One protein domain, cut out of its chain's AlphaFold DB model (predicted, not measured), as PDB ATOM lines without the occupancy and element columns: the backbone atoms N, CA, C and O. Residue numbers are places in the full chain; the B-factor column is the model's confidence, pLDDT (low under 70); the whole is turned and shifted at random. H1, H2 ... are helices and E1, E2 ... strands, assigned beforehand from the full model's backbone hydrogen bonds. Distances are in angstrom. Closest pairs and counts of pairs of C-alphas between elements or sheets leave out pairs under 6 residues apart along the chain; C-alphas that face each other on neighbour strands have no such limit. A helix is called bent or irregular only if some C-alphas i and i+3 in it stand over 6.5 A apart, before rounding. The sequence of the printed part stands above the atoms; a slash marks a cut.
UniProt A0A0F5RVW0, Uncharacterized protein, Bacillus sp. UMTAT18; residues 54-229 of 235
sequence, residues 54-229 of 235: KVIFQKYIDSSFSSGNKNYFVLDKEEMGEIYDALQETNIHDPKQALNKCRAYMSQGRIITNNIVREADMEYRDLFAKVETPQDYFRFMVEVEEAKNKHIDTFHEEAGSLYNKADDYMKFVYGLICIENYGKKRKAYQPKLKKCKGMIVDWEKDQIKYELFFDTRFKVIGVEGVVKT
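AT A GLANCE: This is residues 54 to 229 of the 235 residues of an uncharacterized protein of Bacillus sp. UMTAT18 (UniProt A0A0F5RVW0). A small, strongly twisted sheet of four strands packs over residues 170 to 183 of H4, at one end of a long helical hairpin, H3 and H4, that makes the longest axis. H2 crosses H4 near that same end, and the short H1 runs alongside residues 152 to 163 of H4. The printed part has 176 residues with four named helices and four named strands, in the order H1 E1 H2 H3 H4 E2 E3 E4; the class is mixed, helices and strands. The sheet's order is E1 E2 E3 E4, all antiparallel. The whole is a loose rod, with a radius of gyration of the C-alphas of 21.5 A and spans of 78 by 35 by 29 A.

HOW THE PARTS SIT: E2, residues 192 to 202, bends by 69 degrees at residue 195. With E3, residues 207 to 215, and E4, residues 220 to 228, it makes a meander, each strand the antiparallel neighbour of the one before, in two hairpins. N 200 and O 209 are 2.7 A apart across E2 and E3, and N 223 and O 212 2.8 A across E3 and E4, both within hydrogen-bond range. E1, residues 74 to 76, is an edge strand beside E2, with N 196 and O 75 at 3.1 A. H4, residues 134 to 184, is on the sheet at a height of 8.6 A, over E2 and E3, and runs across the strands at 64 degrees to E3 on the local plane; these are two layers, a helix on one face of a sheet. H4 has a kink of 36 degrees near residue 161. H3, residues 95 to 128, touches H4 in a helical hairpin, opposite ways at a shallow tilt of 4 degrees; the closest C-alphas, of Cys 102 and Ala 166, are 4.3 A apart. H2, residues 77 to 88, touches residues 171 to 179 of H4, about perpendicular at 86 degrees, closest at the C-alphas of Met 80 and Gly 175, 5.2 A; it only grazes the sheet with residues 77 to 80. H1, residues 54 to 62, only just touches H4, with 3 pairs of C-alphas within 8 A, the closest those of Ile 61 and Tyr 163, 7.3 A. Every O i to N i+4 pair is within hydrogen-bond range in H1, H2 and H3, and 41 of 47 are in H4.

IN THESE COORDINATES: H1 begins at C-alpha 54, (178.412, 162.305, 175.662). H3 is 49.0 A long and H4 69.4 A, ending at C-alpha 184, (179.943, 191.121, 143.849). H4 is irregular, but only just: C-alphas 181 and 184 are 6.6 A apart. E2 is 26.8 A long, E3 25.7 A and E4 25.6 A, ending at C-alpha 228, (169.136, 189.709, 161.694).

THE WHOLE: The two C-alphas farthest apart, of Thr 133 and Ala 188, are 77.9 A apart. The printed part has no cut, and the link from H1 to E1, 11 residues, is long. The mean pLDDT of the printed part is 76.5, and 75 residues are under 70, among them residues 177 to 229.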
ATOM      1  N   LYS A  54     178.811 160.893 175.826       92.25
ATOM      2  CA  LYS A  54     178.412 162.305 175.662       92.25
ATOM      3  C   LYS A  54     179.598 163.226 175.452       92.25
ATOM      4  O   LYS A  54     179.544 164.073 174.573       92.25
ATOM      5  N   VAL A  55     180.673 163.066 176.223       90.25
ATOM      6  CA  VAL A  55     181.872 163.912 176.085       90.25
ATOM      7  C   VAL A  55     182.536 163.706 174.721       90.25
ATOM      8  O   VAL A  55     183.018 164.659 174.111       90.25
ATOM      9  N   ILE A  56     182.534 162.468 174.222       89.56
ATOM     10  CA  ILE A  56     183.114 162.112 172.924       89.56
ATOM     11  C   ILE A  56     182.302 162.758 171.798       89.56
ATOM     12  O   ILE A  56     182.866 163.463 170.962       89.56
ATOM     13  N   PHE A  57     180.982 162.572 171.813       93.75
ATOM     14  CA  PHE A  57     180.080 163.136 170.812       93.75
ATOM     15  C   PHE A  57     180.046 164.661 170.875       93.75
ATOM     16  O   PHE A  57     180.118 165.317 169.839       93.75
ATOM     17  N   GLN A  58     180.029 165.246 172.076       89.81
ATOM     18  CA  GLN A  58     180.053 166.696 172.255       89.81
ATOM     19  C   GLN A  58     181.315 167.310 171.653       89.81
ATOM     20  O   GLN A  58     181.220 168.330 170.981       89.81
ATOM     21  N   LYS A  59     182.480 166.667 171.807       88.31
ATOM     22  CA  LYS A  59     183.720 167.140 171.183       88.31
ATOM     23  C   LYS A  59     183.618 167.185 169.655       88.31
ATOM     24  O   LYS A  59     184.096 168.145 169.059       88.31
ATOM     25  N   TYR A  60     182.993 166.181 169.033       87.25
ATOM     26  CA  TYR A  60     182.728 166.191 167.590       87.25
ATOM     27  C   TYR A  60     181.780 167.337 167.215       87.25
ATOM     28  O   TYR A  60     182.092 168.139 166.338       87.25
ATOM     29  N   ILE A  61     180.656 167.458 167.925       86.12
ATOM     30  CA  ILE A  61     179.640 168.484 167.666       86.12
ATOM     31  C   ILE A  61     180.237 169.887 167.824       86.12
ATOM     32  O   ILE A  61     180.061 170.712 166.937       86.12
ATOM     33  N   ASP A  62     180.991 170.158 168.886       83.12
ATOM     34  CA  ASP A  62     181.627 171.461 169.135       83.12
ATOM     35  C   ASP A  62     182.706 171.813 168.107       83.12
ATOM     36  O   ASP A  62     183.038 172.986 167.931       83.12
ATOM     37  N   SER A  63     183.257 170.799 167.436       78.88
ATOM     38  CA  SER A  63     184.204 170.977 166.339       78.88
ATOM     39  C   SER A  63     183.541 171.166 164.975       78.88
ATOM     40  O   SER A  63     184.264 171.394 164.017       78.88
ATOM     41  N   SER A  64     182.208 171.090 164.872       78.25
ATOM     42  CA  SER A  64     181.460 171.353 163.631       78.25
ATOM     43  C   SER A  64     181.249 172.853 163.402       78.25
ATOM     44  O   SER A  64     181.134 173.631 164.353       78.25
ATOM     45  N   PHE A  65     181.174 173.283 162.142       72.94
ATOM     46  CA  PHE A  65     180.990 174.693 161.762       72.94
ATOM     47  C   PHE A  65     179.643 175.234 162.247       72.94
ATOM     48  O   PHE A  65     179.539 176.347 162.766       72.94
ATOM     49  N   SER A  66     178.608 174.410 162.141       74.25
ATOM     50  CA  SER A  66     177.234 174.688 162.549       74.25
ATOM     51  C   SER A  66     177.049 174.809 164.067       74.25
ATOM     52  O   SER A  66     176.037 175.361 164.509       74.25
ATOM     53  N   SER A  67     178.030 174.385 164.877       72.00
ATOM     54  CA  SER A  67     178.054 174.656 166.324       72.00
ATOM     55  C   SER A  67     178.259 176.135 166.666       72.00
ATOM     56  O   SER A  67     177.910 176.569 167.765       72.00
ATOM     57  N   GLY A  68     178.802 176.920 165.730       62.09
ATOM     58  CA  GLY A  68     179.053 178.346 165.912       62.09
ATOM     59  C   GLY A  68     180.262 178.669 166.795       62.09
ATOM     60  O   GLY A  68     180.356 179.775 167.331       62.09
ATOM     61  N   ASN A  69     181.196 177.730 166.988       66.81
ATOM     62  CA  ASN A  69     182.405 177.996 167.759       66.81
ATOM     63  C   ASN A  69     183.471 178.712 166.909       66.81
ATOM     64  O   ASN A  69     184.189 178.112 166.106       66.81
ATOM     65  N   LYS A  70     183.604 180.025 167.136       59.88
ATOM     66  CA  LYS A  70     184.477 180.934 166.371       59.88
ATOM     67  C   LYS A  70     185.969 180.577 166.352       59.88
ATOM     68  O   LYS A  70     186.707 181.128 165.538       59.88
ATOM     69  N   ASN A  71     186.423 179.706 167.253       59.88
ATOM     70  CA  ASN A  71     187.834 179.345 167.373       59.88
ATOM     71  C   ASN A  71     188.277 178.268 166.372       59.88
ATOM     72  O   ASN A  71     189.477 178.128 166.156       59.88
ATOM     73  N   TYR A  72     187.340 177.534 165.765       60.38
ATOM     74  CA  TYR A  72     187.667 176.365 164.941       60.38
ATOM     75  C   TYR A  72     187.666 176.629 163.434       60.38
ATOM     76  O   TYR A  72     188.141 175.785 162.682       60.38
ATOM     77  N   PHE A  73     187.190 177.795 162.984       63.50
ATOM     78  CA  PHE A  73     186.980 178.039 161.557       63.50
ATOM     79  C   PHE A  73     187.477 179.406 161.093       63.50
ATOM     80  O   PHE A  73     187.002 180.463 161.525       63.50
ATOM     81  N   VAL A  74     188.427 179.353 160.162       64.00
ATOM     82  CA  VAL A  74     188.932 180.475 159.374       64.00
ATOM     83  C   VAL A  74     188.853 180.020 157.928       64.00
ATOM     84  O   VAL A  74     189.501 179.037 157.592       64.00
ATOM     85  N   LEU A  75     188.060 180.712 157.114       65.38
ATOM     86  CA  LEU A  75     187.997 180.454 155.680       65.38
ATOM     87  C   LEU A  75     188.575 181.660 154.946       65.38
ATOM     88  O   LEU A  75     188.285 182.821 155.284       65.38
ATOM     89  N   ASP A  76     189.415 181.398 153.958       64.56
ATOM     90  CA  ASP A  76     189.861 182.427 153.036       64.56
ATOM     91  C   ASP A  76     188.865 182.640 151.886       64.56
ATOM     92  O   ASP A  76     187.781 182.056 151.819       64.56
ATOM     93  N   LYS A  77     189.186 183.603 151.023       64.81
ATOM     94  CA  LYS A  77     188.301 184.019 149.936       64.81
ATOM     95  C   LYS A  77     188.127 182.939 148.862       64.81
ATOM     96  O   LYS A  77     187.056 182.890 148.262       64.81
ATOM     97  N   GLU A  78     189.163 182.153 148.586       68.38
ATOM     98  CA  GLU A  78     189.134 181.126 147.541       68.38
ATOM     99  C   GLU A  78     188.280 179.951 148.014       68.38
ATOM    100  O   GLU A  78     187.314 179.604 147.336       68.38
ATOM    101  N   GLU A  79     188.502 179.491 149.250       70.06
ATOM    102  CA  GLU A  79     187.684 178.454 149.897       70.06
ATOM    103  C   GLU A  79     186.198 178.845 149.944       70.06
ATOM    104  O   GLU A  79     185.309 178.042 149.666       70.06
ATOM    105  N   MET A  80     185.900 180.110 150.259       68.94
ATOM    106  CA  MET A  80     184.522 180.609 150.237       68.94
ATOM    107  C   MET A  80     183.910 180.623 148.834       68.94
ATOM    108  O   MET A  80     182.706 180.393 148.710       68.94
ATOM    109  N   GLY A  81     184.708 180.927 147.805       68.38
ATOM    110  CA  GLY A  81     184.283 180.911 146.405       68.38
ATOM    111  C   GLY A  81     183.869 179.514 145.960       68.38
ATOM    112  O   GLY A  81     182.754 179.338 145.477       68.38
ATOM    113  N   GLU A  82     184.718 178.523 146.226       75.31
ATOM    114  CA  GLU A  82     184.459 177.117 145.893       75.31
ATOM    115  C   GLU A  82     183.204 176.579 146.593       75.31
ATOM    116  O   GLU A  82     182.340 175.978 145.956       75.31
ATOM    117  N   ILE A  83     183.061 176.856 147.895       71.44
ATOM    118  CA  ILE A  83     181.874 176.487 148.681       71.44
ATOM    119  C   ILE A  83     180.610 177.110 148.082       71.44
ATOM    120  O   ILE A  83     179.572 176.456 147.992       71.44
ATOM    121  N   TYR A  84     180.673 178.385 147.700       67.50
ATOM    122  CA  TYR A  84     179.526 179.093 147.148       67.50
ATOM    123  C   TYR A  84     179.098 178.526 145.799       67.50
ATOM    124  O   TYR A  84     177.909 178.273 145.616       67.50
ATOM    125  N   ASP A  85     180.048 178.293 144.895       71.81
ATOM    126  CA  ASP A  85     179.772 177.766 143.560       71.81
ATOM    127  C   ASP A  85     179.222 176.331 143.635       71.81
ATOM    128  O   ASP A  85     178.182 176.047 143.040       71.81
ATOM    129  N   ALA A  86     179.812 175.466 144.472       69.62
ATOM    130  CA  ALA A  86     179.330 174.097 144.687       69.62
ATOM    131  C   ALA A  86     177.896 174.046 145.248       69.62
ATOM    132  O   ALA A  86     177.116 173.144 144.941       69.62
ATOM    133  N   LEU A  87     177.518 175.024 146.074       65.50
ATOM    134  CA  LEU A  87     176.198 175.067 146.703       65.50
ATOM    135  C   LEU A  87     175.152 175.783 145.833       65.50
ATOM    136  O   LEU A  87     173.959 175.514 145.996       65.50
ATOM    137  N   GLN A  88     175.558 176.603 144.853       63.19
ATOM    138  CA  GLN A  88     174.635 177.126 143.835       63.19
ATOM    139  C   GLN A  88     174.003 175.999 143.009       63.19
ATOM    140  O   GLN A  88     172.813 176.068 142.701       63.19
ATOM    141  N   GLU A  89     174.754 174.933 142.719       58.22
ATOM    142  CA  GLU A  89     174.256 173.758 141.986       58.22
ATOM    143  C   GLU A  89     173.138 173.017 142.742       58.22
ATOM    144  O   GLU A  89     172.293 172.359 142.138       58.22
ATOM    145  N   THR A  90     173.069 173.180 144.068       57.03
ATOM    146  CA  THR A  90     172.046 172.550 144.923       57.03
ATOM    147  C   THR A  90     170.739 173.351 145.057       57.03
ATOM    148  O   THR A  90     169.859 172.970 145.834       57.03
ATOM    149  N   ASN A  91     170.566 174.424 144.270       58.56
ATOM    150  CA  ASN A  91     169.345 175.244 144.177       58.56
ATOM    151  C   ASN A  91     168.947 175.939 145.499       58.56
ATOM    152  O   ASN A  91     167.777 176.233 145.761       58.56
ATOM    153  N   ILE A  92     169.926 176.175 146.374       59.59
ATOM    154  CA  ILE A  92     169.750 176.926 147.614       59.59
ATOM    155  C   ILE A  92     170.176 178.361 147.308       59.59
ATOM    156  O   ILE A  92     171.345 178.618 147.057       59.59
ATOM    157  N   HIS A  93     169.233 179.300 147.318       63.28
ATOM    158  CA  HIS A  93     169.523 180.721 147.069       63.28
ATOM    159  C   HIS A  93     169.057 181.637 148.208       63.28
ATOM    160  O   HIS A  93     169.446 182.800 148.259       63.28
ATOM    161  N   ASP A  94     168.263 181.112 149.148       71.12
ATOM    162  CA  ASP A  94     167.744 181.865 150.289       71.12
ATOM    163  C   ASP A  94     168.522 181.527 151.582       71.12
ATOM    164  O   ASP A  94     168.410 180.401 152.091       71.12
ATOM    165  N   PRO A  95     169.271 182.490 152.165       70.31
ATOM    166  CA  PRO A  95     169.954 182.299 153.442       70.31
ATOM    167  C   PRO A  95     169.016 181.860 154.578       70.31
ATOM    168  O   PRO A  95     169.430 181.102 155.456       70.31
ATOM    169  N   LYS A  96     167.748 182.292 154.580       72.62
ATOM    170  CA  LYS A  96     166.776 181.901 155.614       72.62
ATOM    171  C   LYS A  96     166.400 180.429 155.488       72.62
ATOM    172  O   LYS A  96     166.369 179.708 156.486       72.62
ATOM    173  N   GLN A  97     166.139 179.967 154.268       76.69
ATOM    174  CA  GLN A  97     165.863 178.559 154.012       76.69
ATOM    175  C   GLN A  97     167.070 177.679 154.370       76.69
ATOM    176  O   GLN A  97     166.890 176.626 154.985       76.69
ATOM    177  N   ALA A  98     168.290 178.126 154.054       77.75
ATOM    178  CA  ALA A  98     169.521 177.433 154.430       77.75
ATOM    179  C   ALA A  98     169.685 177.334 155.958       77.75
ATOM    180  O   ALA A  98     169.956 176.250 156.474       77.75
ATOM    181  N   LEU A  99     169.423 178.416 156.700       77.12
ATOM    182  CA  LEU A  99     169.445 178.401 158.169       77.12
ATOM    183  C   LEU A  99     168.406 177.455 158.769       77.12
ATOM    184  O   LEU A  99     168.718 176.709 159.697       77.12
ATOM    185  N   ASN A 100     167.184 177.448 158.234       80.88
ATOM    186  CA  ASN A 100     166.133 176.541 158.694       80.88
ATOM    187  C   ASN A 100     166.519 175.074 158.469       80.88
ATOM    188  O   ASN A 100     166.336 174.249 159.364       80.88
ATOM    189  N   LYS A 101     167.102 174.756 157.306       85.12
ATOM    190  CA  LYS A 101     167.624 173.414 157.016       85.12
ATOM    191  C   LYS A 101     168.777 173.051 157.950       85.12
ATOM    192  O   LYS A 101     168.745 171.978 158.546       85.12
ATOM    193  N   CYS A 102     169.734 173.956 158.162       84.81
ATOM    194  CA  CYS A 102     170.806 173.772 159.140       84.81
ATOM    195  C   CYS A 102     170.252 173.457 160.538       84.81
ATOM    196  O   CYS A 102     170.686 172.496 161.170       84.81
ATOM    197  N   ARG A 103     169.268 174.230 161.018       83.19
ATOM    198  CA  ARG A 103     168.631 174.023 162.326       83.19
ATOM    199  C   ARG A 103     167.952 172.661 162.418       83.19
ATOM    200  O   ARG A 103     168.091 171.981 163.434       83.19
ATOM    201  N   ALA A 104     167.232 172.269 161.369       88.25
ATOM    202  CA  ALA A 104     166.558 170.980 161.305       88.25
ATOM    203  C   ALA A 104     167.564 169.823 161.406       88.25
ATOM    204  O   ALA A 104     167.395 168.954 162.260       88.25
ATOM    205  N   TYR A 105     168.650 169.862 160.627       91.50
ATOM    206  CA  TYR A 105     169.701 168.841 160.675       91.50
ATOM    207  C   TYR A 105     170.426 168.801 162.024       91.50
ATOM    208  O   TYR A 105     170.595 167.720 162.584       91.50
ATOM    209  N   MET A 106     170.762 169.959 162.603       88.31
ATOM    210  CA  MET A 106     171.343 170.038 163.950       88.31
ATOM    211  C   MET A 106     170.428 169.423 165.008       88.31
ATOM    212  O   MET A 106     170.888 168.689 165.885       88.31
ATOM    213  N   SER A 107     169.127 169.719 164.943       89.81
ATOM    214  CA  SER A 107     168.153 169.180 165.891       89.81
ATOM    215  C   SER A 107     167.986 167.673 165.723       89.81
ATOM    216  O   SER A 107     167.967 166.951 166.717       89.81
ATOM    217  N   GLN A 108     167.894 167.191 164.483       93.81
ATOM    218  CA  GLN A 108     167.769 165.766 164.194       93.81
ATOM    219  C   GLN A 108     169.017 164.998 164.645       93.81
ATOM    220  O   GLN A 108     168.889 163.990 165.339       93.81
ATOM    221  N   GLY A 109     170.213 165.520 164.353       93.69
ATOM    222  CA  GLY A 109     171.477 164.941 164.809       93.69
ATOM    223  C   GLY A 109     171.547 164.837 166.333       93.69
ATOM    224  O   GLY A 109     171.937 163.797 166.860       93.69
ATOM    225  N   ARG A 110     171.084 165.863 167.067       92.31
ATOM    226  CA  ARG A 110     171.028 165.831 168.545       92.31
ATOM    227  C   ARG A 110     170.064 164.771 169.074       92.31
ATOM    228  O   ARG A 110     170.375 164.124 170.070       92.31
ATOM    229  N   ILE A 111     168.906 164.600 168.433       94.62
ATOM    230  CA  ILE A 111     167.930 163.571 168.815       94.62
ATOM    231  C   ILE A 111     168.548 162.179 168.648       94.62
ATOM    232  O   ILE A 111     168.540 161.402 169.598       94.62
ATOM    233  N   ILE A 112     169.147 161.901 167.486       95.75
ATOM    234  CA  ILE A 112     169.808 160.617 167.207       95.75
ATOM    235  C   ILE A 112     170.969 160.385 168.179       95.75
ATOM    236  O   ILE A 112     171.035 159.337 168.807       95.75
ATOM    237  N   THR A 113     171.813 161.394 168.411       95.62
ATOM    238  CA  THR A 113     172.921 161.315 169.379       95.62
ATOM    239  C   THR A 113     172.433 160.921 170.777       95.62
ATOM    240  O   THR A 113     173.016 160.053 171.423       95.62
ATOM    241  N   ASN A 114     171.341 161.526 171.255       94.94
ATOM    242  CA  ASN A 114     170.764 161.183 172.556       94.94
ATOM    243  C   ASN A 114     170.169 159.767 172.580       94.94
ATOM    244  O   ASN A 114     170.249 159.103 173.615       94.94
ATOM    245  N   ASN A 115     169.589 159.305 171.468       96.75
ATOM    246  CA  ASN A 115     169.089 157.937 171.346       96.75
ATOM    247  C   ASN A 115     170.233 156.921 171.407       96.75
ATOM    248  O   ASN A 115     170.131 155.990 172.196       96.75
ATOM    249  N   ILE A 116     171.337 157.163 170.694       97.50
ATOM    250  CA  ILE A 116     172.542 156.319 170.736       97.50
ATOM    251  C   ILE A 116     173.083 156.223 172.167       97.50
ATOM    252  O   ILE A 116     173.342 155.132 172.662       97.50
ATOM    253  N   VAL A 117     173.189 157.348 172.888       96.81
ATOM    254  CA  VAL A 117     173.622 157.328 174.301       96.81
ATOM    255  C   VAL A 117     172.667 156.507 175.171       96.81
ATOM    256  O   VAL A 117     173.110 155.767 176.045       96.81
ATOM    257  N   ARG A 118     171.354 156.620 174.945       95.38
ATOM    258  CA  ARG A 118     170.352 155.851 175.692       95.38
ATOM    259  C   ARG A 118     170.443 154.352 175.393       95.38
ATOM    260  O   ARG A 118     170.310 153.555 176.312       95.38
ATOM    261  N   GLU A 119     170.662 153.977 174.138       96.62
ATOM    262  CA  GLU A 119     170.850 152.582 173.726       96.62
ATOM    263  C   GLU A 119     172.145 152.003 174.300       96.62
ATOM    264  O   GLU A 119     172.126 150.910 174.858       96.62
ATOM    265  N   ALA A 120     173.235 152.774 174.290       97.19
ATOM    266  CA  ALA A 120     174.486 152.406 174.944       97.19
ATOM    267  C   ALA A 120     174.328 152.227 176.465       97.19
ATOM    268  O   ALA A 120     174.902 151.305 177.041       97.19
ATOM    269  N   ASP A 121     173.525 153.068 177.126       96.44
ATOM    270  CA  ASP A 121     173.207 152.916 178.552       96.44
ATOM    271  C   ASP A 121     172.426 151.623 178.837       96.44
ATOM    272  O   ASP A 121     172.635 151.007 179.883       96.44
ATOM    273  N   MET A 122     171.530 151.211 177.934       95.81
ATOM    274  CA  MET A 122     170.803 149.942 178.047       95.81
ATOM    275  C   MET A 122     171.740 148.751 177.830       95.81
ATOM    276  O   MET A 122     171.807 147.875 178.688       95.81
ATOM    277  N   GLU A 123     172.537 148.768 176.761       97.62
ATOM    278  CA  GLU A 123     173.501 147.703 176.464       97.62
ATOM    279  C   GLU A 123     174.534 147.550 177.592       97.62
ATOM    280  O   GLU A 123     174.822 146.436 178.012       97.62
ATOM    281  N   TYR A 124     175.018 148.651 178.182       97.56
ATOM    282  CA  TYR A 124     175.903 148.596 179.352       97.56
ATOM    283  C   TYR A 124     175.269 147.838 180.528       97.56
ATOM    284  O   TYR A 124     175.937 147.047 181.193       97.56
ATOM    285  N   ARG A 125     173.982 148.085 180.805       96.88
ATOM    286  CA  ARG A 125     173.246 147.419 181.892       96.88
ATOM    287  C   ARG A 125     173.068 145.933 181.603       96.88
ATOM    288  O   ARG A 125     173.284 145.126 182.503       96.88
ATOM    289  N   ASP A 126     172.752 145.583 180.359       96.69
ATOM    290  CA  ASP A 126     172.598 144.194 179.921       96.69
ATOM    291  C   ASP A 126     173.924 143.422 179.979       96.69
ATOM    292  O   ASP A 126     173.949 142.247 180.350       96.69
ATOM    293  N   LEU A 127     175.042 144.078 179.650       97.00
ATOM    294  CA  LEU A 127     176.383 143.517 179.809       97.00
ATOM    295  C   LEU A 127     176.732 143.335 181.294       97.00
ATOM    296  O   LEU A 127     177.210 142.273 181.686       97.00
ATOM    297  N   PHE A 128     176.448 144.335 182.135       96.62
ATOM    298  CA  PHE A 128     176.767 144.272 183.564       96.62
ATOM    299  C   PHE A 128     175.940 143.217 184.309       96.62
ATOM    300  O   PHE A 128     176.446 142.585 185.230       96.62
ATOM    301  N   ALA A 129     174.694 142.971 183.893       95.69
ATOM    302  CA  ALA A 129     173.833 141.944 184.480       95.69
ATOM    303  C   ALA A 129     174.416 140.519 184.387       95.69
ATOM    304  O   ALA A 129     173.985 139.638 185.124       95.69
ATOM    305  N   LYS A 130     175.403 140.294 183.509       95.75
ATOM    306  CA  LYS A 130     176.115 139.016 183.341       95.75
ATOM    307  C   LYS A 130     177.354 138.889 184.239       95.75
ATOM    308  O   LYS A 130     178.096 137.916 184.110       95.75
ATOM    309  N   VAL A 131     177.641 139.885 185.081       95.31
ATOM    310  CA  VAL A 131     178.822 139.911 185.954       95.31
ATOM    311  C   VAL A 131     178.474 139.317 187.316       95.31
ATOM    312  O   VAL A 131     177.883 139.990 188.162       95.31
ATOM    313  N   GLU A 132     178.891 138.075 187.552       91.06
ATOM    314  CA  GLU A 132     178.689 137.382 188.834       91.06
ATOM    315  C   GLU A 132     179.994 137.261 189.634       91.06
ATOM    316  O   GLU A 132     179.997 137.302 190.869       91.06
ATOM    317  N   THR A 133     181.125 137.165 188.933       90.19
ATOM    318  CA  THR A 133     182.454 136.976 189.519       90.19
ATOM    319  C   THR A 133     183.411 138.127 189.185       90.19
ATOM    320  O   THR A 133     183.190 138.878 188.229       90.19
ATOM    321  N   PRO A 134     184.516 138.289 189.942       87.50
ATOM    322  CA  PRO A 134     185.589 139.202 189.560       87.50
ATOM    323  C   PRO A 134     186.126 138.951 188.149       87.50
ATOM    324  O   PRO A 134     186.445 139.900 187.448       87.50
ATOM    325  N   GLN A 135     186.184 137.695 187.715       85.69
ATOM    326  CA  GLN A 135     186.651 137.297 186.391       85.69
ATOM    327  C   GLN A 135     185.689 137.761 185.287       85.69
ATOM    328  O   GLN A 135     186.135 138.305 184.274       85.69
ATOM    329  N   ASP A 136     184.374 137.653 185.510       90.44
ATOM    330  CA  ASP A 136     183.365 138.165 184.571       90.44
ATOM    331  C   ASP A 136     183.486 139.677 184.359       90.44
ATOM    332  O   ASP A 136     183.206 140.171 183.269       90.44
ATOM    333  N   TYR A 137     183.937 140.419 185.376       90.62
ATOM    334  CA  TYR A 137     184.100 141.866 185.273       90.62
ATOM    335  C   TYR A 137     185.152 142.271 184.229       90.62
ATOM    336  O   TYR A 137     185.000 143.299 183.572       90.62
ATOM    337  N   PHE A 138     186.202 141.472 184.022       85.62
ATOM    338  CA  PHE A 138     187.210 141.778 182.998       85.62
ATOM    339  C   PHE A 138     186.680 141.510 181.594       85.62
ATOM    340  O   PHE A 138     186.870 142.356 180.723       85.62
ATOM    341  N   ARG A 139     185.933 140.409 181.400       88.75
ATOM    342  CA  ARG A 139     185.182 140.178 180.153       88.75
ATOM    343  C   ARG A 139     184.244 141.351 179.875       88.75
ATOM    344  O   ARG A 139     184.256 141.904 178.782       88.75
ATOM    345  N   PHE A 140     183.500 141.774 180.892       93.50
ATOM    346  CA  PHE A 140     182.612 142.927 180.818       93.50
ATOM    347  C   PHE A 140     183.341 144.207 180.380       93.50
ATOM    348  O   PHE A 140     182.821 144.935 179.541       93.50
ATOM    349  N   MET A 141     184.554 144.482 180.876       90.50
ATOM    350  CA  MET A 141     185.316 145.657 180.432       90.50
ATOM    351  C   MET A 141     185.677 145.607 178.941       90.50
ATOM    352  O   MET A 141     185.597 146.637 178.271       90.50
ATOM    353  N   VAL A 142     186.054 144.433 178.420       89.94
ATOM    354  CA  VAL A 142     186.338 144.251 176.985       89.94
ATOM    355  C   VAL A 142     185.069 144.482 176.166       89.94
ATOM    356  O   VAL A 142     185.073 145.302 175.249       89.94
ATOM    357  N   GLU A 143     183.967 143.828 176.541       93.75
ATOM    358  CA  GLU A 143     182.676 143.940 175.850       93.75
ATOM    359  C   GLU A 143     182.138 145.381 175.863       93.75
ATOM    360  O   GLU A 143     181.620 145.859 174.855       93.75
ATOM    361  N   VAL A 144     182.317 146.115 176.968       94.62
ATOM    362  CA  VAL A 144     181.950 147.538 177.057       94.62
ATOM    363  C   VAL A 144     182.771 148.393 176.096       94.62
ATOM    364  O   VAL A 144     182.208 149.282 175.458       94.62
ATOM    365  N   GLU A 145     184.081 148.168 175.970       92.12
ATOM    366  CA  GLU A 145     184.912 148.957 175.051       92.12
ATOM    367  C   GLU A 145     184.600 148.629 173.578       92.12
ATOM    368  O   GLU A 145     184.571 149.528 172.734       92.12
ATOM    369  N   GLU A 146     184.287 147.371 173.264       91.81
ATOM    370  CA  GLU A 146     183.809 146.954 171.939       91.81
ATOM    371  C   GLU A 146     182.455 147.598 171.598       91.81
ATOM    372  O   GLU A 146     182.316 148.224 170.540       91.81
ATOM    373  N   ALA A 147     181.482 147.537 172.514       94.94
ATOM    374  CA  ALA A 147     180.176 148.173 172.350       94.94
ATOM    375  C   ALA A 147     180.301 149.697 172.209       94.94
ATOM    376  O   ALA A 147     179.688 150.308 171.333       94.94
ATOM    377  N   LYS A 148     181.164 150.329 173.010       94.19
ATOM    378  CA  LYS A 148     181.458 151.762 172.912       94.19
ATOM    379  C   LYS A 148     181.979 152.151 171.529       94.19
ATOM    380  O   LYS A 148     181.585 153.194 171.013       94.19
ATOM    381  N   ASN A 149     182.847 151.337 170.927       91.75
ATOM    382  CA  ASN A 149     183.342 151.581 169.570       91.75
ATOM    383  C   ASN A 149     182.229 151.466 168.529       91.75
ATOM    384  O   ASN A 149     182.112 152.346 167.682       91.75
ATOM    385  N   LYS A 150     181.373 150.446 168.641       94.88
ATOM    386  CA  LYS A 150     180.194 150.292 167.782       94.88
ATOM    387  C   LYS A 150     179.287 151.527 167.842       94.88
ATOM    388  O   LYS A 150     178.957 152.074 166.801       94.88
ATOM    389  N   HIS A 151     178.954 152.020 169.038       96.50
ATOM    390  CA  HIS A 151     178.110 153.217 169.198       96.50
ATOM    391  C   HIS A 151     178.749 154.496 168.649       96.50
ATOM    392  O   HIS A 151     178.045 155.404 168.211       96.50
ATOM    393  N   ILE A 152     180.080 154.588 168.658       94.44
ATOM    394  CA  ILE A 152     180.800 155.704 168.029       94.44
ATOM    395  C   ILE A 152     180.746 155.608 166.509       94.44
ATOM    396  O   ILE A 152     180.489 156.621 165.858       94.44
ATOM    397  N   ASP A 153     180.946 154.414 165.955       93.50
ATOM    398  CA  ASP A 153     180.815 154.170 164.518       93.50
ATOM    399  C   ASP A 153     179.371 154.518 164.069       93.50
ATOM    400  O   ASP A 153     179.190 155.346 163.174       93.50
ATOM    401  N   THR A 154     178.346 154.052 164.796       95.12
ATOM    402  CA  THR A 154     176.930 154.412 164.568       95.12
ATOM    403  C   THR A 154     176.678 155.918 164.671       95.12
ATOM    404  O   THR A 154     175.971 156.491 163.843       95.12
ATOM    405  N   PHE A 155     177.285 156.603 165.647       96.31
ATOM    406  CA  PHE A 155     177.189 158.059 165.740       96.31
ATOM    407  C   PHE A 155     177.713 158.742 164.478       96.31
ATOM    408  O   PHE A 155     177.054 159.649 163.971       96.31
ATOM    409  N   HIS A 156     178.869 158.328 163.959       92.06
ATOM    410  CA  HIS A 156     179.438 158.930 162.757       92.06
ATOM    411  C   HIS A 156     178.562 158.702 161.519       92.06
ATOM    412  O   HIS A 156     178.384 159.629 160.724       92.06
ATOM    413  N   GLU A 157     177.977 157.513 161.390       93.12
ATOM    414  CA  GLU A 157     177.093 157.151 160.280       93.12
ATOM    415  C   GLU A 157     175.761 157.922 160.330       93.12
ATOM    416  O   GLU A 157     175.376 158.594 159.364       93.12
ATOM    417  N   GLU A 158     175.075 157.892 161.475       93.50
ATOM    418  CA  GLU A 158     173.694 158.370 161.579       93.50
ATOM    419  C   GLU A 158     173.577 159.846 161.974       93.50
ATOM    420  O   GLU A 158     172.774 160.585 161.399       93.50
ATOM    421  N   ALA A 159     174.371 160.301 162.946       92.94
ATOM    422  CA  ALA A 159     174.319 161.676 163.443       92.94
ATOM    423  C   ALA A 159     175.391 162.564 162.794       92.94
ATOM    424  O   ALA A 159     175.107 163.699 162.407       92.94
ATOM    425  N   GLY A 160     176.610 162.042 162.625       90.25
ATOM    426  CA  GLY A 160     177.756 162.738 162.040       90.25
ATOM    427  C   GLY A 160     177.450 163.295 160.652       90.25
ATOM    428  O   GLY A 160     177.714 164.466 160.379       90.25
ATOM    429  N   SER A 161     176.794 162.496 159.809       89.00
ATOM    430  CA  SER A 161     176.372 162.915 158.468       89.00
ATOM    431  C   SER A 161     175.370 164.081 158.474       89.00
ATOM    432  O   SER A 161     175.393 164.918 157.569       89.00
ATOM    433  N   LEU A 162     174.517 164.194 159.497       92.56
ATOM    434  CA  LEU A 162     173.574 165.308 159.646       92.56
ATOM    435  C   LEU A 162     174.282 166.587 160.091       92.56
ATOM    436  O   LEU A 162     173.967 167.660 159.580       92.56
ATOM    437  N   TYR A 163     175.261 166.478 160.993       90.25
ATOM    438  CA  TYR A 163     176.108 167.610 161.374       90.25
ATOM    439  C   TYR A 163     176.925 168.128 160.188       90.25
ATOM    440  O   TYR A 163     176.980 169.333 159.973       90.25
ATOM    441  N   ASN A 164     177.454 167.233 159.350       87.56
ATOM    442  CA  ASN A 164     178.159 167.626 158.127       87.56
ATOM    443  C   ASN A 164     177.225 168.366 157.154       87.56
ATOM    444  O   ASN A 164     177.569 169.434 156.660       87.56
ATOM    445  N   LYS A 165     175.997 167.867 156.953       87.12
ATOM    446  CA  LYS A 165     174.987 168.583 156.154       87.12
ATOM    447  C   LYS A 165     174.679 169.958 156.743       87.12
ATOM    448  O   LYS A 165     174.586 170.929 155.999       87.12
ATOM    449  N   ALA A 166     174.507 170.061 158.062       86.69
ATOM    450  CA  ALA A 166     174.279 171.337 158.733       86.69
ATOM    451  C   ALA A 166     175.443 172.318 158.510       86.69
ATOM    452  O   ALA A 166     175.202 173.494 158.234       86.69
ATOM    453  N   ASP A 167     176.682 171.827 158.572       84.00
ATOM    454  CA  ASP A 167     177.883 172.601 158.266       84.00
ATOM    455  C   ASP A 167     177.855 173.151 156.844       84.00
ATOM    456  O   ASP A 167     178.146 174.330 156.662       84.00
ATOM    457  N   ASP A 168     177.456 172.354 155.852       81.44
ATOM    458  CA  ASP A 168     177.385 172.801 154.458       81.44
ATOM    459  C   ASP A 168     176.388 173.954 154.280       81.44
ATOM    460  O   ASP A 168     176.725 174.982 153.693       81.44
ATOM    461  N   TYR A 169     175.193 173.865 154.877       79.56
ATOM    462  CA  TYR A 169     174.234 174.981 154.860       79.56
ATOM    463  C   TYR A 169     174.772 176.223 155.571       79.56
ATOM    464  O   TYR A 169     174.529 177.350 155.137       79.56
ATOM    465  N   MET A 170     175.499 176.039 156.669       77.69
ATOM    466  CA  MET A 170     176.059 177.154 157.420       77.69
ATOM    467  C   MET A 170     177.207 177.833 156.657       77.69
ATOM    468  O   MET A 170     177.276 179.064 156.601       77.69
ATOM    469  N   LYS A 171     178.063 177.039 156.008       76.56
ATOM    470  CA  LYS A 171     179.111 177.497 155.092       76.56
ATOM    471  C   LYS A 171     178.522 178.182 153.859       76.56
ATOM    472  O   LYS A 171     179.070 179.188 153.420       76.56
ATOM    473  N   PHE A 172     177.380 177.726 153.344       75.94
ATOM    474  CA  PHE A 172     176.666 178.416 152.269       75.94
ATOM    475  C   PHE A 172     176.226 179.824 152.676       75.94
ATOM    476  O   PHE A 172     176.508 180.794 151.975       75.94
ATOM    477  N   VAL A 173     175.557 179.956 153.828       73.25
ATOM    478  CA  VAL A 173     175.116 181.262 154.348       73.25
ATOM    479  C   VAL A 173     176.310 182.193 154.543       73.25
ATOM    480  O   VAL A 173     176.247 183.382 154.228       73.25
ATOM    481  N   TYR A 174     177.419 181.632 155.012       71.94
ATOM    482  CA  TYR A 174     178.676 182.339 155.149       71.94
ATOM    483  C   TYR A 174     179.247 182.808 153.800       71.94
ATOM    484  O   TYR A 174     179.559 183.991 153.645       71.94
ATOM    485  N   GLY A 175     179.293 181.921 152.802       70.94
ATOM    486  CA  GLY A 175     179.687 182.233 151.429       70.94
ATOM    487  C   GLY A 175     178.807 183.321 150.811       70.94
ATOM    488  O   GLY A 175     179.334 184.290 150.275       70.94
ATOM    489  N   LEU A 176     177.482 183.245 150.970       70.44
ATOM    490  CA  LEU A 176     176.542 184.286 150.539       70.44
ATOM    491  C   LEU A 176     176.869 185.650 151.159       70.44
ATOM    492  O   LEU A 176     176.986 186.637 150.435       70.44
ATOM    493  N   ILE A 177     177.037 185.723 152.485       68.19
ATOM    494  CA  ILE A 177     177.335 186.987 153.174       68.19
ATOM    495  C   ILE A 177     178.664 187.568 152.675       68.19
ATOM    496  O   ILE A 177     178.724 188.759 152.360       68.19
ATOM    497  N   CYS A 178     179.713 186.747 152.586       67.75
ATOM    498  CA  CYS A 178     181.050 187.198 152.210       67.75
ATOM    499  C   CYS A 178     181.139 187.540 150.697       67.75
ATOM    500  O   CYS A 178     181.692 188.584 150.338       67.75
ATOM    501  N   ILE A 179     180.539 186.750 149.797       66.00
ATOM    502  CA  ILE A 179     180.626 186.940 148.334       66.00
ATOM    503  C   ILE A 179     179.610 187.945 147.810       66.00
ATOM    504  O   ILE A 179     179.985 188.799 147.003       66.00
ATOM    505  N   GLU A 180     178.345 187.904 148.236       64.12
ATOM    506  CA  GLU A 180     177.375 188.872 147.725       64.12
ATOM    507  C   GLU A 180     177.668 190.278 148.231       64.12
ATOM    508  O   GLU A 180     177.752 191.199 147.420       64.12
ATOM    509  N   ASN A 181     177.857 190.454 149.542       62.72
ATOM    510  CA  ASN A 181     177.950 191.795 150.125       62.72
ATOM    511  C   ASN A 181     179.345 192.415 149.986       62.72
ATOM    512  O   ASN A 181     179.453 193.631 149.838       62.72
ATOM    513  N   TYR A 182     180.406 191.599 150.003       60.94
ATOM    514  CA  TYR A 182     181.791 192.089 150.001       60.94
ATOM    515  C   TYR A 182     182.616 191.646 148.782       60.94
ATOM    516  O   TYR A 182     183.744 192.114 148.607       60.94
ATOM    517  N   GLY A 183     182.045 190.816 147.902       64.25
ATOM    518  CA  GLY A 183     182.588 190.468 146.588       64.25
ATOM    519  C   GLY A 183     181.865 191.198 145.451       64.25
ATOM    520  O   GLY A 183     182.357 192.212 144.958       64.25
ATOM    521  N   LYS A 184     180.698 190.684 145.041       64.06
ATOM    522  CA  LYS A 184     179.943 191.121 143.849       64.06
ATOM    523  C   LYS A 184     179.309 192.508 144.010       64.06
ATOM    524  O   LYS A 184     179.414 193.326 143.103       64.06
ATOM    525  N   LYS A 185     178.693 192.808 145.162       66.38
ATOM    526  CA  LYS A 185     178.056 194.114 145.447       66.38
ATOM    527  C   LYS A 185     178.999 195.092 146.172       66.38
ATOM    528  O   LYS A 185     178.550 196.115 146.690       66.38
ATOM    529  N   ARG A 186     180.308 194.796 146.215       67.44
ATOM    530  CA  ARG A 186     181.316 195.622 146.898       67.44
ATOM    531  C   ARG A 186     181.385 197.013 146.267       67.44
ATOM    532  O   ARG A 186     181.722 197.159 145.094       67.44
ATOM    533  N   LYS A 187     181.166 198.055 147.067       69.19
ATOM    534  CA  LYS A 187     181.353 199.445 146.633       69.19
ATOM    535  C   LYS A 187     182.841 199.758 146.466       69.19
ATOM    536  O   LYS A 187     183.679 199.232 147.196       69.19
ATOM    537  N   ALA A 188     183.186 200.660 145.546       69.00
ATOM    538  CA  ALA A 188     184.582 200.972 145.212       69.00
ATOM    539  C   ALA A 188     185.437 201.406 146.424       69.00
ATOM    540  O   ALA A 188     186.623 201.085 146.483       69.00
ATOM    541  N   TYR A 189     184.821 202.077 147.404       68.69
ATOM    542  CA  TYR A 189     185.468 202.558 148.629       68.69
ATOM    543  C   TYR A 189     185.556 201.514 149.756       68.69
ATOM    544  O   TYR A 189     186.221 201.760 150.760       68.69
ATOM    545  N   GLN A 190     184.890 200.361 149.630       63.56
ATOM    546  CA  GLN A 190     184.960 199.302 150.638       63.56
ATOM    547  C   GLN A 190     186.259 198.495 150.469       63.56
ATOM    548  O   GLN A 190     186.618 198.141 149.339       63.56
ATOM    549  N   PRO A 191     186.975 198.178 151.563       63.75
ATOM    550  CA  PRO A 191     188.206 197.395 151.496       63.75
ATOM    551  C   PRO A 191     187.948 195.979 150.961       63.75
ATOM    552  O   PRO A 191     186.824 195.474 151.004       63.75
ATOM    553  N   LYS A 192     188.984 195.342 150.401       67.88
ATOM    554  CA  LYS A 192     188.861 193.979 149.863       67.88
ATOM    555  C   LYS A 192     188.843 192.989 151.029       67.88
ATOM    556  O   LYS A 192     189.722 193.020 151.887       67.88
ATOM    557  N   LEU A 193     187.840 192.117 151.053       64.19
ATOM    558  CA  LEU A 193     187.760 191.028 152.021       64.19
ATOM    559  C   LEU A 193     188.931 190.056 151.803       64.19
ATOM    560  O   LEU A 193     189.158 189.624 150.670       64.19
ATOM    561  N   LYS A 194     189.673 189.745 152.873       66.62
ATOM    562  CA  LYS A 194     190.836 188.840 152.834       66.62
ATOM    563  C   LYS A 194     190.510 187.483 153.434       66.62
ATOM    564  O   LYS A 194     190.863 186.462 152.862       66.62
ATOM    565  N   LYS A 195     189.867 187.500 154.602       62.62
ATOM    566  CA  LYS A 195     189.447 186.311 155.343       62.62
ATOM    567  C   LYS A 195     188.127 186.615 156.028       62.62
ATOM    568  O   LYS A 195     187.909 187.739 156.479       62.62
ATOM    569  N   CYS A 196     187.275 185.617 156.150       59.41
ATOM    570  CA  CYS A 196     186.193 185.660 157.115       59.41
ATOM    571  C   CYS A 196     186.645 184.732 158.276       59.41
ATOM    572  O   CYS A 196     187.296 183.708 158.054       59.41
ATOM    573  N   LYS A 197     186.377 185.084 159.538       60.31
ATOM    574  CA  LYS A 197     186.716 184.225 160.689       60.31
ATOM    575  C   LYS A 197     185.576 184.252 161.679       60.31
ATOM    576  O   LYS A 197     185.127 185.317 162.051       60.31
ATOM    577  N   GLY A 198     185.173 183.080 162.150       52.75
ATOM    578  CA  GLY A 198     184.201 182.974 163.226       52.75
ATOM    579  C   GLY A 198     182.796 183.442 162.844       52.75
ATOM    580  O   GLY A 198     182.542 184.601 162.521       52.75
ATOM    581  N   MET A 199     181.847 182.524 162.945       60.25
ATOM    582  CA  MET A 199     180.432 182.836 162.878       60.25
ATOM    583  C   MET A 199     179.755 182.176 164.072       60.25
ATOM    584  O   MET A 199     179.945 180.988 164.305       60.25
ATOM    585  N   ILE A 200     179.015 182.954 164.855       57.31
ATOM    586  CA  ILE A 200     178.194 182.476 165.965       57.31
ATOM    587  C   ILE A 200     176.745 182.625 165.527       57.31
ATOM    588  O   ILE A 200     176.276 183.742 165.291       57.31
ATOM    589  N   VAL A 201     176.023 181.513 165.452       52.59
ATOM    590  CA  VAL A 201     174.572 181.570 165.287       52.59
ATOM    591  C   VAL A 201     173.925 181.694 166.658       52.59
ATOM    592  O   VAL A 201     174.033 180.816 167.509       52.59
ATOM    593  N   ASP A 202     173.269 182.828 166.866       60.12
ATOM    594  CA  ASP A 202     172.424 183.108 168.016       60.12
ATOM    595  C   ASP A 202     171.012 182.605 167.688       60.12
ATOM    596  O   ASP A 202     170.177 183.326 167.136       60.12
ATOM    597  N   TRP A 203     170.787 181.320 167.975       55.00
ATOM    598  CA  TRP A 203     169.526 180.620 167.705       55.00
ATOM    599  C   TRP A 203     168.345 181.142 168.531       55.00
ATOM    600  O   TRP A 203     167.200 180.911 168.156       55.00
ATOM    601  N   GLU A 204     168.599 181.830 169.649       57.44
ATOM    602  CA  GLU A 204     167.545 182.439 170.471       57.44
ATOM    603  C   GLU A 204     167.006 183.722 169.836       57.44
ATOM    604  O   GLU A 204     165.836 184.062 169.998       57.44
ATOM    605  N   LYS A 205     167.864 184.445 169.109       56.31
ATOM    606  CA  LYS A 205     167.538 185.746 168.509       56.31
ATOM    607  C   LYS A 205     167.398 185.705 166.990       56.31
ATOM    608  O   LYS A 205     167.322 186.782 166.388       56.31
ATOM    609  N   ASP A 206     167.413 184.508 166.402       57.88
ATOM    610  CA  ASP A 206     167.480 184.254 164.958       57.88
ATOM    611  C   ASP A 206     168.495 185.191 164.270       57.88
ATOM    612  O   ASP A 206     168.196 185.972 163.359       57.88
ATOM    613  N   GLN A 207     169.719 185.195 164.796       62.91
ATOM    614  CA  GLN A 207     170.783 186.090 164.353       62.91
ATOM    615  C   GLN A 207     172.048 185.323 164.023       62.91
ATOM    616  O   GLN A 207     172.439 184.392 164.718       62.91
ATOM    617  N   ILE A 208     172.742 185.792 162.993       62.62
ATOM    618  CA  ILE A 208     174.095 185.355 162.684       62.62
ATOM    619  C   ILE A 208     175.040 186.484 163.058       62.62
ATOM    620  O   ILE A 208     174.990 187.561 162.460       62.62
ATOM    621  N   LYS A 209     175.912 186.233 164.029       64.75
ATOM    622  CA  LYS A 209     177.037 187.105 164.362       64.75
ATOM    623  C   LYS A 209     178.267 186.573 163.644       64.75
ATOM    624  O   LYS A 209     178.497 185.371 163.653       64.75
ATOM    625  N   TYR A 210     179.049 187.435 163.025       63.22
ATOM    626  CA  TYR A 210     180.230 187.032 162.268       63.22
ATOM    627  C   TYR A 210     181.343 188.065 162.421       63.22
ATOM    628  O   TYR A 210     181.065 189.233 162.696       63.22
ATOM    629  N   GLU A 211     182.591 187.652 162.218       62.62
ATOM    630  CA  GLU A 211     183.740 188.557 162.165       62.62
ATOM    631  C   GLU A 211     184.398 188.484 160.770       62.62
ATOM    632  O   GLU A 211     184.747 187.421 160.249       62.62
ATOM    633  N   LEU A 212     184.522 189.633 160.104       61.66
ATOM    634  CA  LEU A 212     185.144 189.754 158.782       61.66
ATOM    635  C   LEU A 212     186.490 190.452 158.906       61.66
ATOM    636  O   LEU A 212     186.592 191.479 159.570       61.66
ATOM    637  N   PHE A 213     187.505 189.952 158.205       61.72
ATOM    638  CA  PHE A 213     188.837 190.542 158.173       61.72
ATOM    639  C   PHE A 213     189.132 191.096 156.780       61.72
ATOM    640  O   PHE A 213     189.227 190.373 155.779       61.72
ATOM    641  N   PHE A 214     189.310 192.409 156.720       61.00
ATOM    642  CA  PHE A 214     189.558 193.139 155.485       61.00
ATOM    643  C   PHE A 214     191.027 193.514 155.359       61.00
ATOM    644  O   PHE A 214     191.644 193.958 156.330       61.00
ATOM    645  N   ASP A 215     191.570 193.386 154.146       49.72
ATOM    646  CA  ASP A 215     192.872 193.960 153.824       49.72
ATOM    647  C   ASP A 215     192.696 195.438 153.471       49.72
ATOM    648  O   ASP A 215     191.937 195.801 152.561       49.72
ATOM    649  N   THR A 216     193.403 196.302 154.188       53.31
ATOM    650  CA  THR A 216     193.537 197.712 153.822       53.31
ATOM    651  C   THR A 216     194.981 197.983 153.437       53.31
ATOM    652  O   THR A 216     195.879 197.249 153.828       53.31
ATOM    653  N   ARG A 217     195.236 199.083 152.720       46.06
ATOM    654  CA  ARG A 217     196.593 199.453 152.268       46.06
ATOM    655  C   ARG A 217     197.633 199.597 153.399       46.06
ATOM    656  O   ARG A 217     198.811 199.711 153.094       46.06
ATOM    657  N   PHE A 218     197.213 199.605 154.669       50.38
ATOM    658  CA  PHE A 218     198.070 199.877 155.826       50.38
ATOM    659  C   PHE A 218     197.967 198.838 156.958       50.38
ATOM    660  O   PHE A 218     198.875 198.764 157.781       50.38
ATOM    661  N   LYS A 219     196.870 198.066 157.048       50.34
ATOM    662  CA  LYS A 219     196.628 197.069 158.114       50.34
ATOM    663  C   LYS A 219     195.447 196.143 157.803       50.34
ATOM    664  O   LYS A 219     194.549 196.511 157.047       50.34
ATOM    665  N   VAL A 220     195.389 194.989 158.465       55.91
ATOM    666  CA  VAL A 220     194.170 194.164 158.511       55.91
ATOM    667  C   VAL A 220     193.200 194.764 159.533       55.91
ATOM    668  O   VAL A 220     193.608 195.087 160.648       55.91
ATOM    669  N   ILE A 221     191.929 194.934 159.160       57.88
ATOM    670  CA  ILE A 221     190.870 195.429 160.057       57.88
ATOM    671  C   ILE A 221     189.811 194.337 160.225       57.88
ATOM    672  O   ILE A 221     189.293 193.837 159.227       57.88
ATOM    673  N   GLY A 222     189.504 193.985 161.475       55.41
ATOM    674  CA  GLY A 222     188.374 193.129 161.836       55.41
ATOM    675  C   GLY A 222     187.095 193.951 161.987       55.41
ATOM    676  O   GLY A 222     187.122 195.034 162.573       55.41
ATOM    677  N   VAL A 223     185.985 193.461 161.443       61.09
ATOM    678  CA  VAL A 223     184.652 194.049 161.605       61.09
ATOM    679  C   VAL A 223     183.705 192.959 162.070       61.09
ATOM    680  O   VAL A 223     183.485 191.975 161.365       61.09
ATOM    681  N   GLU A 224     183.119 193.162 163.242       62.44
ATOM    682  CA  GLU A 224     182.011 192.342 163.710       62.44
ATOM    683  C   GLU A 224     180.718 192.797 163.030       62.44
ATOM    684  O   GLU A 224     180.413 193.989 162.952       62.44
ATOM    685  N   GLY A 225     179.947 191.840 162.527       58.03
ATOM    686  CA  GLY A 225     178.648 192.082 161.924       58.03
ATOM    687  C   GLY A 225     177.583 191.179 162.523       58.03
ATOM    688  O   GLY A 225     177.856 190.081 163.007       58.03
ATOM    689  N   VAL A 226     176.341 191.654 162.485       55.81
ATOM    690  CA  VAL A 226     175.166 190.874 162.877       55.81
ATOM    691  C   VAL A 226     174.152 190.941 161.747       55.81
ATOM    692  O   VAL A 226     173.649 192.018 161.429       55.81
ATOM    693  N   VAL A 227     173.827 189.799 161.144       58.41
ATOM    694  CA  VAL A 227     172.655 189.687 160.270       58.41
ATOM    695  C   VAL A 227     171.478 189.255 161.132       58.41
ATOM    696  O   VAL A 227     171.471 188.156 161.688       58.41
ATOM    697  N   LYS A 228     170.469 190.124 161.244       51.81
ATOM    698  CA  LYS A 228     169.136 189.709 161.694       51.81
ATOM    699  C   LYS A 228     168.437 189.059 160.514       51.81
ATOM    700  O   LYS A 228     168.372 189.676 159.452       51.81
ATOM    701  N   THR A 229     167.849 187.883 160.701       51.09
ATOM    702  CA  THR A 229     166.992 187.255 159.687       51.09
ATOM    703  C   THR A 229     165.640 187.980 159.607       51.09
ATOM    704  O   THR A 229     164.585 187.395 159.843       51.09
TER     705      THR A 229